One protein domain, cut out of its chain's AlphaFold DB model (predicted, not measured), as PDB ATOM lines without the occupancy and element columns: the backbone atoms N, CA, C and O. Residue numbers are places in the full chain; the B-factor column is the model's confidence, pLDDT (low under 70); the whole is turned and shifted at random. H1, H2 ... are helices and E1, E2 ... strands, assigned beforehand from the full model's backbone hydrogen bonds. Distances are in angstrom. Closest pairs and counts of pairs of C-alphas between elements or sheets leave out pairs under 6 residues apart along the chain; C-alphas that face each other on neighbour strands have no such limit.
ATOM      1  N   VAL A   5      -0.453 -28.584  11.004       96.88
ATOM      2  CA  VAL A   5       0.239 -29.573  11.843       96.88
ATOM      3  C   VAL A   5       1.445 -30.109  11.070       96.88
ATOM      4  O   VAL A   5       1.299 -30.933  10.168       96.88
ATOM      5  N   LYS A   6       2.647 -29.607  11.376       97.31
ATOM      6  CA  LYS A   6       3.869 -29.905  10.610       97.31
ATOM      7  C   LYS A   6       5.023 -30.366  11.500       97.31
ATOM      8  O   LYS A   6       5.205 -29.815  12.581       97.31
ATOM      9  N   GLY A   7       5.837 -31.299  11.003       97.19
ATOM     10  CA  GLY A   7       7.147 -31.623  11.588       97.19
ATOM     11  C   GLY A   7       7.121 -32.283  12.969       97.19
ATOM     12  O   GLY A   7       8.121 -32.225  13.682       97.19
ATOM     13  N   ASN A   8       5.996 -32.876  13.375       97.25
ATOM     14  CA  ASN A   8       5.896 -33.560  14.663       97.25
ATOM     15  C   ASN A   8       6.476 -34.976  14.581       97.25
ATOM     16  O   ASN A   8       6.416 -35.614  13.531       97.25
ATOM     17  N   VAL A   9       6.984 -35.486  15.702       96.62
ATOM     18  CA  VAL A   9       7.331 -36.905  15.880       96.62
ATOM     19  C   VAL A   9       6.361 -37.478  16.905       96.62
ATOM     20  O   VAL A   9       6.354 -37.045  18.056       96.62
ATOM     21  N   LEU A  10       5.502 -38.390  16.460       95.38
ATOM     22  CA  LEU A  10       4.345 -38.883  17.200       95.38
ATOM     23  C   LEU A  10       4.386 -40.405  17.216       95.38
ATOM     24  O   LEU A  10       4.375 -41.044  16.166       95.38
ATOM     25  N   GLU A  11       4.463 -40.979  18.411       92.19
ATOM     26  CA  GLU A  11       4.633 -42.417  18.578       92.19
ATOM     27  C   GLU A  11       3.897 -42.909  19.818       92.19
ATOM     28  O   GLU A  11       3.852 -42.226  20.843       92.19
ATOM     29  N   ASN A  12       3.374 -44.133  19.736       87.75
ATOM     30  CA  ASN A  12       2.717 -44.830  20.842       87.75
ATOM     31  C   ASN A  12       1.537 -44.055  21.460       87.75
ATOM     32  O   ASN A  12       1.180 -44.261  22.625       87.75
ATOM     33  N   ASN A  13       0.865 -43.215  20.666       89.62
ATOM     34  CA  ASN A  13      -0.333 -42.493  21.080       89.62
ATOM     35  C   ASN A  13      -1.564 -43.404  21.016       89.62
ATOM     36  O   ASN A  13      -2.462 -43.150  20.232       89.62
ATOM     37  N   ARG A  14      -1.588 -44.484  21.812       85.19
ATOM     38  CA  ARG A  14      -2.674 -45.468  22.054       85.19
ATOM     39  C   ARG A  14      -3.839 -45.533  21.038       85.19
ATOM     40  O   ARG A  14      -4.043 -46.586  20.451       85.19
ATOM     41  N   GLY A  15      -4.634 -44.466  20.894       83.81
ATOM     42  CA  GLY A  15      -5.738 -44.367  19.929       83.81
ATOM     43  C   GLY A  15      -5.326 -44.064  18.478       83.81
ATOM     44  O   GLY A  15      -5.832 -44.717  17.573       83.81
ATOM     45  N   ALA A  16      -4.440 -43.093  18.251       93.12
ATOM     46  CA  ALA A  16      -3.776 -42.786  16.979       93.12
ATOM     47  C   ALA A  16      -2.707 -41.711  17.195       93.12
ATOM     48  O   ALA A  16      -2.846 -40.865  18.079       93.12
ATOM     49  N   ASP A  17      -1.684 -41.690  16.341       96.50
ATOM     50  CA  ASP A  17      -0.660 -40.645  16.381       96.50
ATOM     51  C   ASP A  17      -1.187 -39.297  15.879       96.50
ATOM     52  O   ASP A  17      -0.885 -38.263  16.470       96.50
ATOM     53  N   ILE A  18      -2.019 -39.296  14.832       96.56
ATOM     54  CA  ILE A  18      -2.726 -38.102  14.348       96.56
ATOM     55  C   ILE A  18      -4.206 -38.421  14.172       96.56
ATOM     56  O   ILE A  18      -4.567 -39.419  13.549       96.56
ATOM     57  N   LEU A  19      -5.075 -37.546  14.673       94.25
ATOM     58  CA  LEU A  19      -6.516 -37.746  14.623       94.25
ATOM     59  C   LEU A  19      -7.245 -36.454  14.262       94.25
ATOM     60  O   LEU A  19      -6.967 -35.392  14.820       94.25
ATOM     61  N   VAL A  20      -8.215 -36.563  13.354       93.81
ATOM     62  CA  VAL A  20      -9.208 -35.522  13.079       93.81
ATOM     63  C   VAL A  20     -10.590 -36.121  13.274       93.81
ATOM     64  O   VAL A  20     -10.984 -37.042  12.562       93.81
ATOM     65  N   ALA A  21     -11.338 -35.577  14.228       91.75
ATOM     66  CA  ALA A  21     -12.692 -36.013  14.526       91.75
ATOM     67  C   ALA A  21     -13.610 -34.819  14.760       91.75
ATOM     68  O   ALA A  21     -13.175 -33.736  15.158       91.75
ATOM     69  N   SER A  22     -14.897 -35.030  14.513       89.69
ATOM     70  CA  SER A  22     -15.944 -34.061  14.796       89.69
ATOM     71  C   SER A  22     -17.267 -34.779  15.043       89.69
ATOM     72  O   SER A  22     -17.450 -35.918  14.616       89.69
ATOM     73  N   VAL A  23     -18.201 -34.097  15.705       89.00
ATOM     74  CA  VAL A  23     -19.603 -34.514  15.779       89.00
ATOM     75  C   VAL A  23     -20.450 -33.541  14.989       89.00
ATOM     76  O   VAL A  23     -20.410 -32.334  15.217       89.00
ATOM     77  N   GLY A  24     -21.230 -34.081  14.055       85.31
ATOM     78  CA  GLY A  24     -22.172 -33.302  13.256       85.31
ATOM     79  C   GLY A  24     -21.527 -32.391  12.208       85.31
ATOM     80  O   GLY A  24     -22.241 -31.620  11.578       85.31
ATOM     81  N   THR A  25     -20.209 -32.473  12.000       89.88
ATOM     82  CA  THR A  25     -19.498 -31.743  10.939       89.88
ATOM     83  C   THR A  25     -18.619 -32.702  10.146       89.88
ATOM     84  O   THR A  25     -17.953 -33.558  10.723       89.88
ATOM     85  N   ASP A  26     -18.599 -32.538   8.825       91.56
ATOM     86  CA  ASP A  26     -17.682 -33.259   7.945       91.56
ATOM     87  C   ASP A  26     -16.243 -32.774   8.178       91.56
ATOM     88  O   ASP A  26     -15.923 -31.596   7.976       91.56
ATOM     89  N   THR A  27     -15.368 -33.681   8.614       92.06
ATOM     90  CA  THR A  27     -13.973 -33.382   8.955       92.06
ATOM     91  C   THR A  27     -13.146 -32.923   7.757       92.06
ATOM     92  O   THR A  27     -12.213 -32.139   7.950       92.06
ATOM     93  N   SER A  28     -13.527 -33.303   6.533       92.62
ATOM     94  CA  SER A  28     -12.861 -32.866   5.300       92.62
ATOM     95  C   SER A  28     -13.024 -31.364   5.038       92.62
ATOM     96  O   SER A  28     -12.192 -30.736   4.382       92.62
ATOM     97  N   THR A  29     -14.067 -30.754   5.609       92.81
ATOM     98  CA  THR A  29     -14.404 -29.334   5.412       92.81
ATOM     99  C   THR A  29     -13.742 -28.400   6.426       92.81
ATOM    100  O   THR A  29     -13.830 -27.178   6.301       92.81
ATOM    101  N   LEU A  30     -13.051 -28.950   7.430       91.56
ATOM    102  CA  LEU A  30     -12.459 -28.170   8.520       91.56
ATOM    103  C   LEU A  30     -11.214 -27.378   8.098       91.56
ATOM    104  O   LEU A  30     -10.777 -26.510   8.847       91.56
ATOM    105  N   GLY A  31     -10.639 -27.644   6.919       91.75
ATOM    106  CA  GLY A  31      -9.509 -26.875   6.380       91.75
ATOM    107  C   GLY A  31      -8.214 -27.003   7.191       91.75
ATOM    108  O   GLY A  31      -7.368 -26.113   7.153       91.75
ATOM    109  N   ASN A  32      -8.069 -28.085   7.961       94.94
ATOM    110  CA  ASN A  32      -6.800 -28.435   8.596       94.94
ATOM    111  C   ASN A  32      -5.839 -29.009   7.550       94.94
ATOM    112  O   ASN A  32      -6.295 -29.640   6.601       94.94
ATOM    113  N   CYS A  33      -4.532 -28.846   7.752       96.81
ATOM    114  CA  CYS A  33      -3.517 -29.451   6.893       96.81
ATOM    115  C   CYS A  33      -2.351 -30.064   7.679       96.81
ATOM    116  O   CYS A  33      -2.027 -29.621   8.787       96.81
ATOM    117  N   PHE A  34      -1.699 -31.058   7.071       97.88
ATOM    118  CA  PHE A  34      -0.652 -31.883   7.666       97.88
ATOM    119  C   PHE A  34       0.519 -32.038   6.691       97.88
ATOM    120  O   PHE A  34       0.303 -32.252   5.497       97.88
ATOM    121  N   ALA A  35       1.755 -31.899   7.174       98.06
ATOM    122  CA  ALA A  35       2.934 -32.155   6.346       98.06
ATOM    123  C   ALA A  35       4.189 -32.488   7.162       98.06
ATOM    124  O   ALA A  35       4.559 -31.757   8.087       98.06
ATOM    125  N   GLY A  36       4.912 -33.523   6.737       97.56
ATOM    126  CA  GLY A  36       6.240 -33.839   7.259       97.56
ATOM    127  C   GLY A  36       6.226 -34.323   8.707       97.56
ATOM    128  O   GLY A  36       7.224 -34.166   9.409       97.56
ATOM    129  N   ASN A  37       5.104 -34.864   9.179       98.00
ATOM    130  CA  ASN A  37       5.032 -35.518  10.474       98.00
ATOM    131  C   ASN A  37       5.593 -36.944  10.364       98.00
ATOM    132  O   ASN A  37       5.364 -37.651   9.385       98.00
ATOM    133  N   THR A  38       6.312 -37.385  11.390       97.44
ATOM    134  CA  THR A  38       6.720 -38.783  11.568       97.44
ATOM    135  C   THR A  38       5.722 -39.447  12.505       97.44
ATOM    136  O   THR A  38       5.659 -39.092  13.681       97.44
ATOM    137  N   PHE A  39       4.922 -40.372  11.981       96.75
ATOM    138  CA  PHE A  39       3.876 -41.075  12.720       96.75
ATOM    139  C   PHE A  39       3.651 -42.475  12.146       96.75
ATOM    140  O   PHE A  39       4.009 -42.744  10.999       96.75
ATOM    141  N   THR A  40       3.044 -43.365  12.931       95.38
ATOM    142  CA  THR A  40       2.700 -44.727  12.490       95.38
ATOM    143  C   THR A  40       1.236 -44.819  12.069       95.38
ATOM    144  O   THR A  40       0.898 -45.529  11.124       95.38
ATOM    145  N   THR A  41       0.353 -44.106  12.768       95.81
ATOM    146  CA  THR A  41      -1.100 -44.222  12.593       95.81
ATOM    147  C   THR A  41      -1.775 -42.866  12.429       95.81
ATOM    148  O   THR A  41      -1.480 -41.916  13.145       95.81
ATOM    149  N   SER A  42      -2.730 -42.771  11.505       97.12
ATOM    150  CA  SER A  42      -3.628 -41.620  11.432       97.12
ATOM    151  C   SER A  42      -5.077 -42.051  11.267       97.12
ATOM    152  O   SER A  42      -5.353 -43.077  10.640       97.12
ATOM    153  N   LEU A  43      -5.991 -41.258  11.821       96.12
ATOM    154  CA  LEU A  43      -7.437 -41.438  11.703       96.12
ATOM    155  C   LEU A  43      -8.066 -40.093  11.282       96.12
ATOM    156  O   LEU A  43      -8.095 -39.166  12.095       96.12
ATOM    157  N   PRO A  44      -8.554 -39.937  10.039       95.81
ATOM    158  CA  PRO A  44      -8.556 -40.920   8.950       95.81
ATOM    159  C   PRO A  44      -7.161 -41.317   8.451       95.81
ATOM    160  O   PRO A  44      -6.158 -40.632   8.695       95.81
ATOM    161  N   LYS A  45      -7.086 -42.467   7.771       97.06
ATOM    162  CA  LYS A  45      -5.824 -43.006   7.249       97.06
ATOM    163  C   LYS A  45      -5.231 -42.069   6.202       97.06
ATOM    164  O   LYS A  45      -5.950 -41.409   5.462       97.06
ATOM    165  N   ASN A  46      -3.904 -42.066   6.094       96.31
ATOM    166  CA  ASN A  46      -3.166 -41.266   5.110       96.31
ATOM    167  C   ASN A  46      -3.462 -39.758   5.221       96.31
ATOM    168  O   ASN A  46      -3.652 -39.079   4.213       96.31
ATOM    169  N   ILE A  47      -3.498 -39.221   6.447       97.06
ATOM    170  CA  ILE A  47      -3.962 -37.849   6.710       97.06
ATOM    171  C   ILE A  47      -3.183 -36.764   5.940       97.06
ATOM    172  O   ILE A  47      -3.778 -35.789   5.490       97.06
ATOM    173  N   GLU A  48      -1.878 -36.947   5.700       97.38
ATOM    174  CA  GLU A  48      -1.076 -35.998   4.903       97.38
ATOM    175  C   GLU A  48      -1.390 -36.048   3.399       97.38
ATOM    176  O   GLU A  48      -1.131 -35.084   2.688       97.38
ATOM    177  N   MET A  49      -1.981 -37.141   2.907       96.94
ATOM    178  CA  MET A  49      -2.483 -37.242   1.531       96.94
ATOM    179  C   MET A  49      -3.896 -36.657   1.407       96.94
ATOM    180  O   MET A  49      -4.214 -36.026   0.399       96.94
ATOM    181  N   LEU A  50      -4.725 -36.833   2.441       97.50
ATOM    182  CA  LEU A  50      -6.080 -36.280   2.516       97.50
ATOM    183  C   LEU A  50      -6.087 -34.755   2.685       97.50
ATOM    184  O   LEU A  50      -6.983 -34.089   2.168       97.50
ATOM    185  N   ALA A  51      -5.099 -34.210   3.396       97.00
ATOM    186  CA  ALA A  51      -4.984 -32.789   3.707       97.00
ATOM    187  C   ALA A  51      -3.521 -32.295   3.706       97.00
ATOM    188  O   ALA A  51      -3.023 -31.844   4.741       97.00
ATOM    189  N   PRO A  52      -2.807 -32.349   2.569       97.25
ATOM    190  CA  PRO A  52      -1.475 -31.769   2.457       97.25
ATOM    191  C   PRO A  52      -1.546 -30.246   2.610       97.25
ATOM    192  O   PRO A  52      -2.479 -29.602   2.136       97.25
ATOM    193  N   CYS A  53      -0.542 -29.645   3.246       96.94
ATOM    194  CA  CYS A  53      -0.529 -28.189   3.433       96.94
ATOM    195  C   CYS A  53      -0.255 -27.382   2.166       96.94
ATOM    196  O   CYS A  53      -0.752 -26.267   2.043       96.94
ATOM    197  N   ASP A  54       0.538 -27.927   1.249       93.31
ATOM    198  CA  ASP A  54       1.051 -27.191   0.090       93.31
ATOM    199  C   ASP A  54       0.544 -27.799  -1.238       93.31
ATOM    200  O   ASP A  54       1.122 -27.577  -2.301       93.31
ATOM    201  N   ALA A  55      -0.536 -28.590  -1.182       93.50
ATOM    202  CA  ALA A  55      -1.159 -29.245  -2.332       93.50
ATOM    203  C   ALA A  55      -2.668 -29.456  -2.117       93.50
ATOM    204  O   ALA A  55      -3.209 -29.190  -1.046       93.50
ATOM    205  N   THR A  56      -3.363 -29.950  -3.141       93.94
ATOM    206  CA  THR A  56      -4.755 -30.400  -3.009       93.94
ATOM    207  C   THR A  56      -4.787 -31.830  -2.489       93.94
ATOM    208  O   THR A  56      -4.128 -32.709  -3.044       93.94
ATOM    209  N   GLY A  57      -5.560 -32.056  -1.430       94.50
ATOM    210  CA  GLY A  57      -5.755 -33.382  -0.859       94.50
ATOM    211  C   GLY A  57      -6.555 -34.319  -1.753       94.50
ATOM    212  O   GLY A  57      -7.385 -33.888  -2.555       94.50
ATOM    213  N   THR A  58      -6.305 -35.617  -1.607       94.75
ATOM    214  CA  THR A  58      -7.007 -36.680  -2.336       94.75
ATOM    215  C   THR A  58      -7.222 -37.890  -1.435       94.75
ATOM    216  O   THR A  58      -6.428 -38.140  -0.531       94.75
ATOM    217  N   GLY A  59      -8.275 -38.661  -1.707       95.12
ATOM    218  CA  GLY A  59      -8.608 -39.878  -0.968       95.12
ATOM    219  C   GLY A  59      -9.951 -39.791  -0.249       95.12
ATOM    220  O   GLY A  59     -10.696 -38.824  -0.405       95.12
ATOM    221  N   ASP A  60     -10.253 -40.839   0.512       95.44
ATOM    222  CA  ASP A  60     -11.504 -40.980   1.249       95.44
ATOM    223  C   ASP A  60     -11.306 -40.638   2.732       95.44
ATOM    224  O   ASP A  60     -10.594 -41.336   3.453       95.44
ATOM    225  N   TRP A  61     -11.962 -39.571   3.190       95.44
ATOM    226  CA  TRP A  61     -11.953 -39.159   4.596       95.44
ATOM    227  C   TRP A  61     -12.724 -40.114   5.513       95.44
ATOM    228  O   TRP A  61     -12.555 -40.040   6.729       95.44
ATOM    229  N   ALA A  62     -13.553 -41.007   4.962       94.56
ATOM    230  CA  ALA A  62     -14.242 -42.033   5.732       94.56
ATOM    231  C   ALA A  62     -13.341 -43.239   6.060       94.56
ATOM    232  O   ALA A  62     -13.615 -43.949   7.032       94.56
ATOM    233  N   ASP A  63     -12.254 -43.476   5.309       96.25
ATOM    234  CA  ASP A  63     -11.355 -44.609   5.566       96.25
ATOM    235  C   ASP A  63     -10.579 -44.415   6.876       96.25
ATOM    236  O   ASP A  63      -9.650 -43.612   6.990       96.25
ATOM    237  N   GLY A  64     -10.971 -45.184   7.893       93.56
ATOM    238  CA  GLY A  64     -10.411 -45.075   9.236       93.56
ATOM    239  C   GLY A  64     -10.805 -43.781   9.945       93.56
ATOM    240  O   GLY A  64     -10.063 -43.331  10.812       93.56
ATOM    241  N   ALA A  65     -11.931 -43.158   9.586       94.25
ATOM    242  CA  ALA A  65     -12.454 -42.031  10.350       94.25
ATOM    243  C   ALA A  65     -12.633 -42.417  11.828       94.25
ATOM    244  O   ALA A  65     -13.088 -43.517  12.149       94.25
ATOM    245  N   TYR A  66     -12.269 -41.507  12.731       93.19
ATOM    246  CA  TYR A  66     -12.419 -41.750  14.159       93.19
ATOM    247  C   TYR A  66     -13.852 -41.493  14.621       93.19
ATOM    248  O   TYR A  66     -14.375 -40.390  14.442       93.19
ATOM    249  N   ASP A  67     -14.458 -42.481  15.275       89.50
ATOM    250  CA  ASP A  67     -15.735 -42.297  15.958       89.50
ATOM    251  C   ASP A  67     -15.506 -41.701  17.356       89.50
ATOM    252  O   ASP A  67     -15.040 -42.377  18.272       89.50
TER     253      ASP A  67
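This is residues 5 to 67 of the 126 residues of the protein "Unannotated protein" of freshwater metagenome (UniProt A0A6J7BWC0). Little regular structure is here: a compact body mostly of loops, where two tiny helices and one short strand sit among long stretches of chain, and H2 lies beside E1. The 63 printed residues give H1, E1, H2 in that order, a mixed class with 11 residues in named elements. The radius of gyration of the C-alphas is 11.0 A, and the spans are 28 by 27 by 15 A.

From Val 5, residues 5 to 26 hold no named element. Find C-alpha 27 at (-13.973, -33.382, 8.955), where H1, residues 27 to 30, begins; it is 5.4 A long. E1, residues 33 to 35, covers 7.0 A. H2, residues 47 to 50, covers 5.0 A and ends at C-alpha 50, (-6.080, -36.280, 2.516).

E1 pairs with no named strand, but residues 5 to 6 pair parallel with its residues 34 to 35. Residues 18 to 19 pair parallel with 42 to 43. The closest C-alphas of E1 and H2, Phe 34 and Glu 48, are 5.0 A apart. H1 and H2 are only just apart, at 8.1 A. Both helices are too short for an O i to N i+4 pair; in each, the one O i to N i+3 pair is within range.

Val 9 and Gly 24 have the farthest C-alphas, 29.8 A apart. The printed part has no cut. The link from H1 to E1 is tight, that from E1 to H2 long. No printed residue is under 70 in pLDDT.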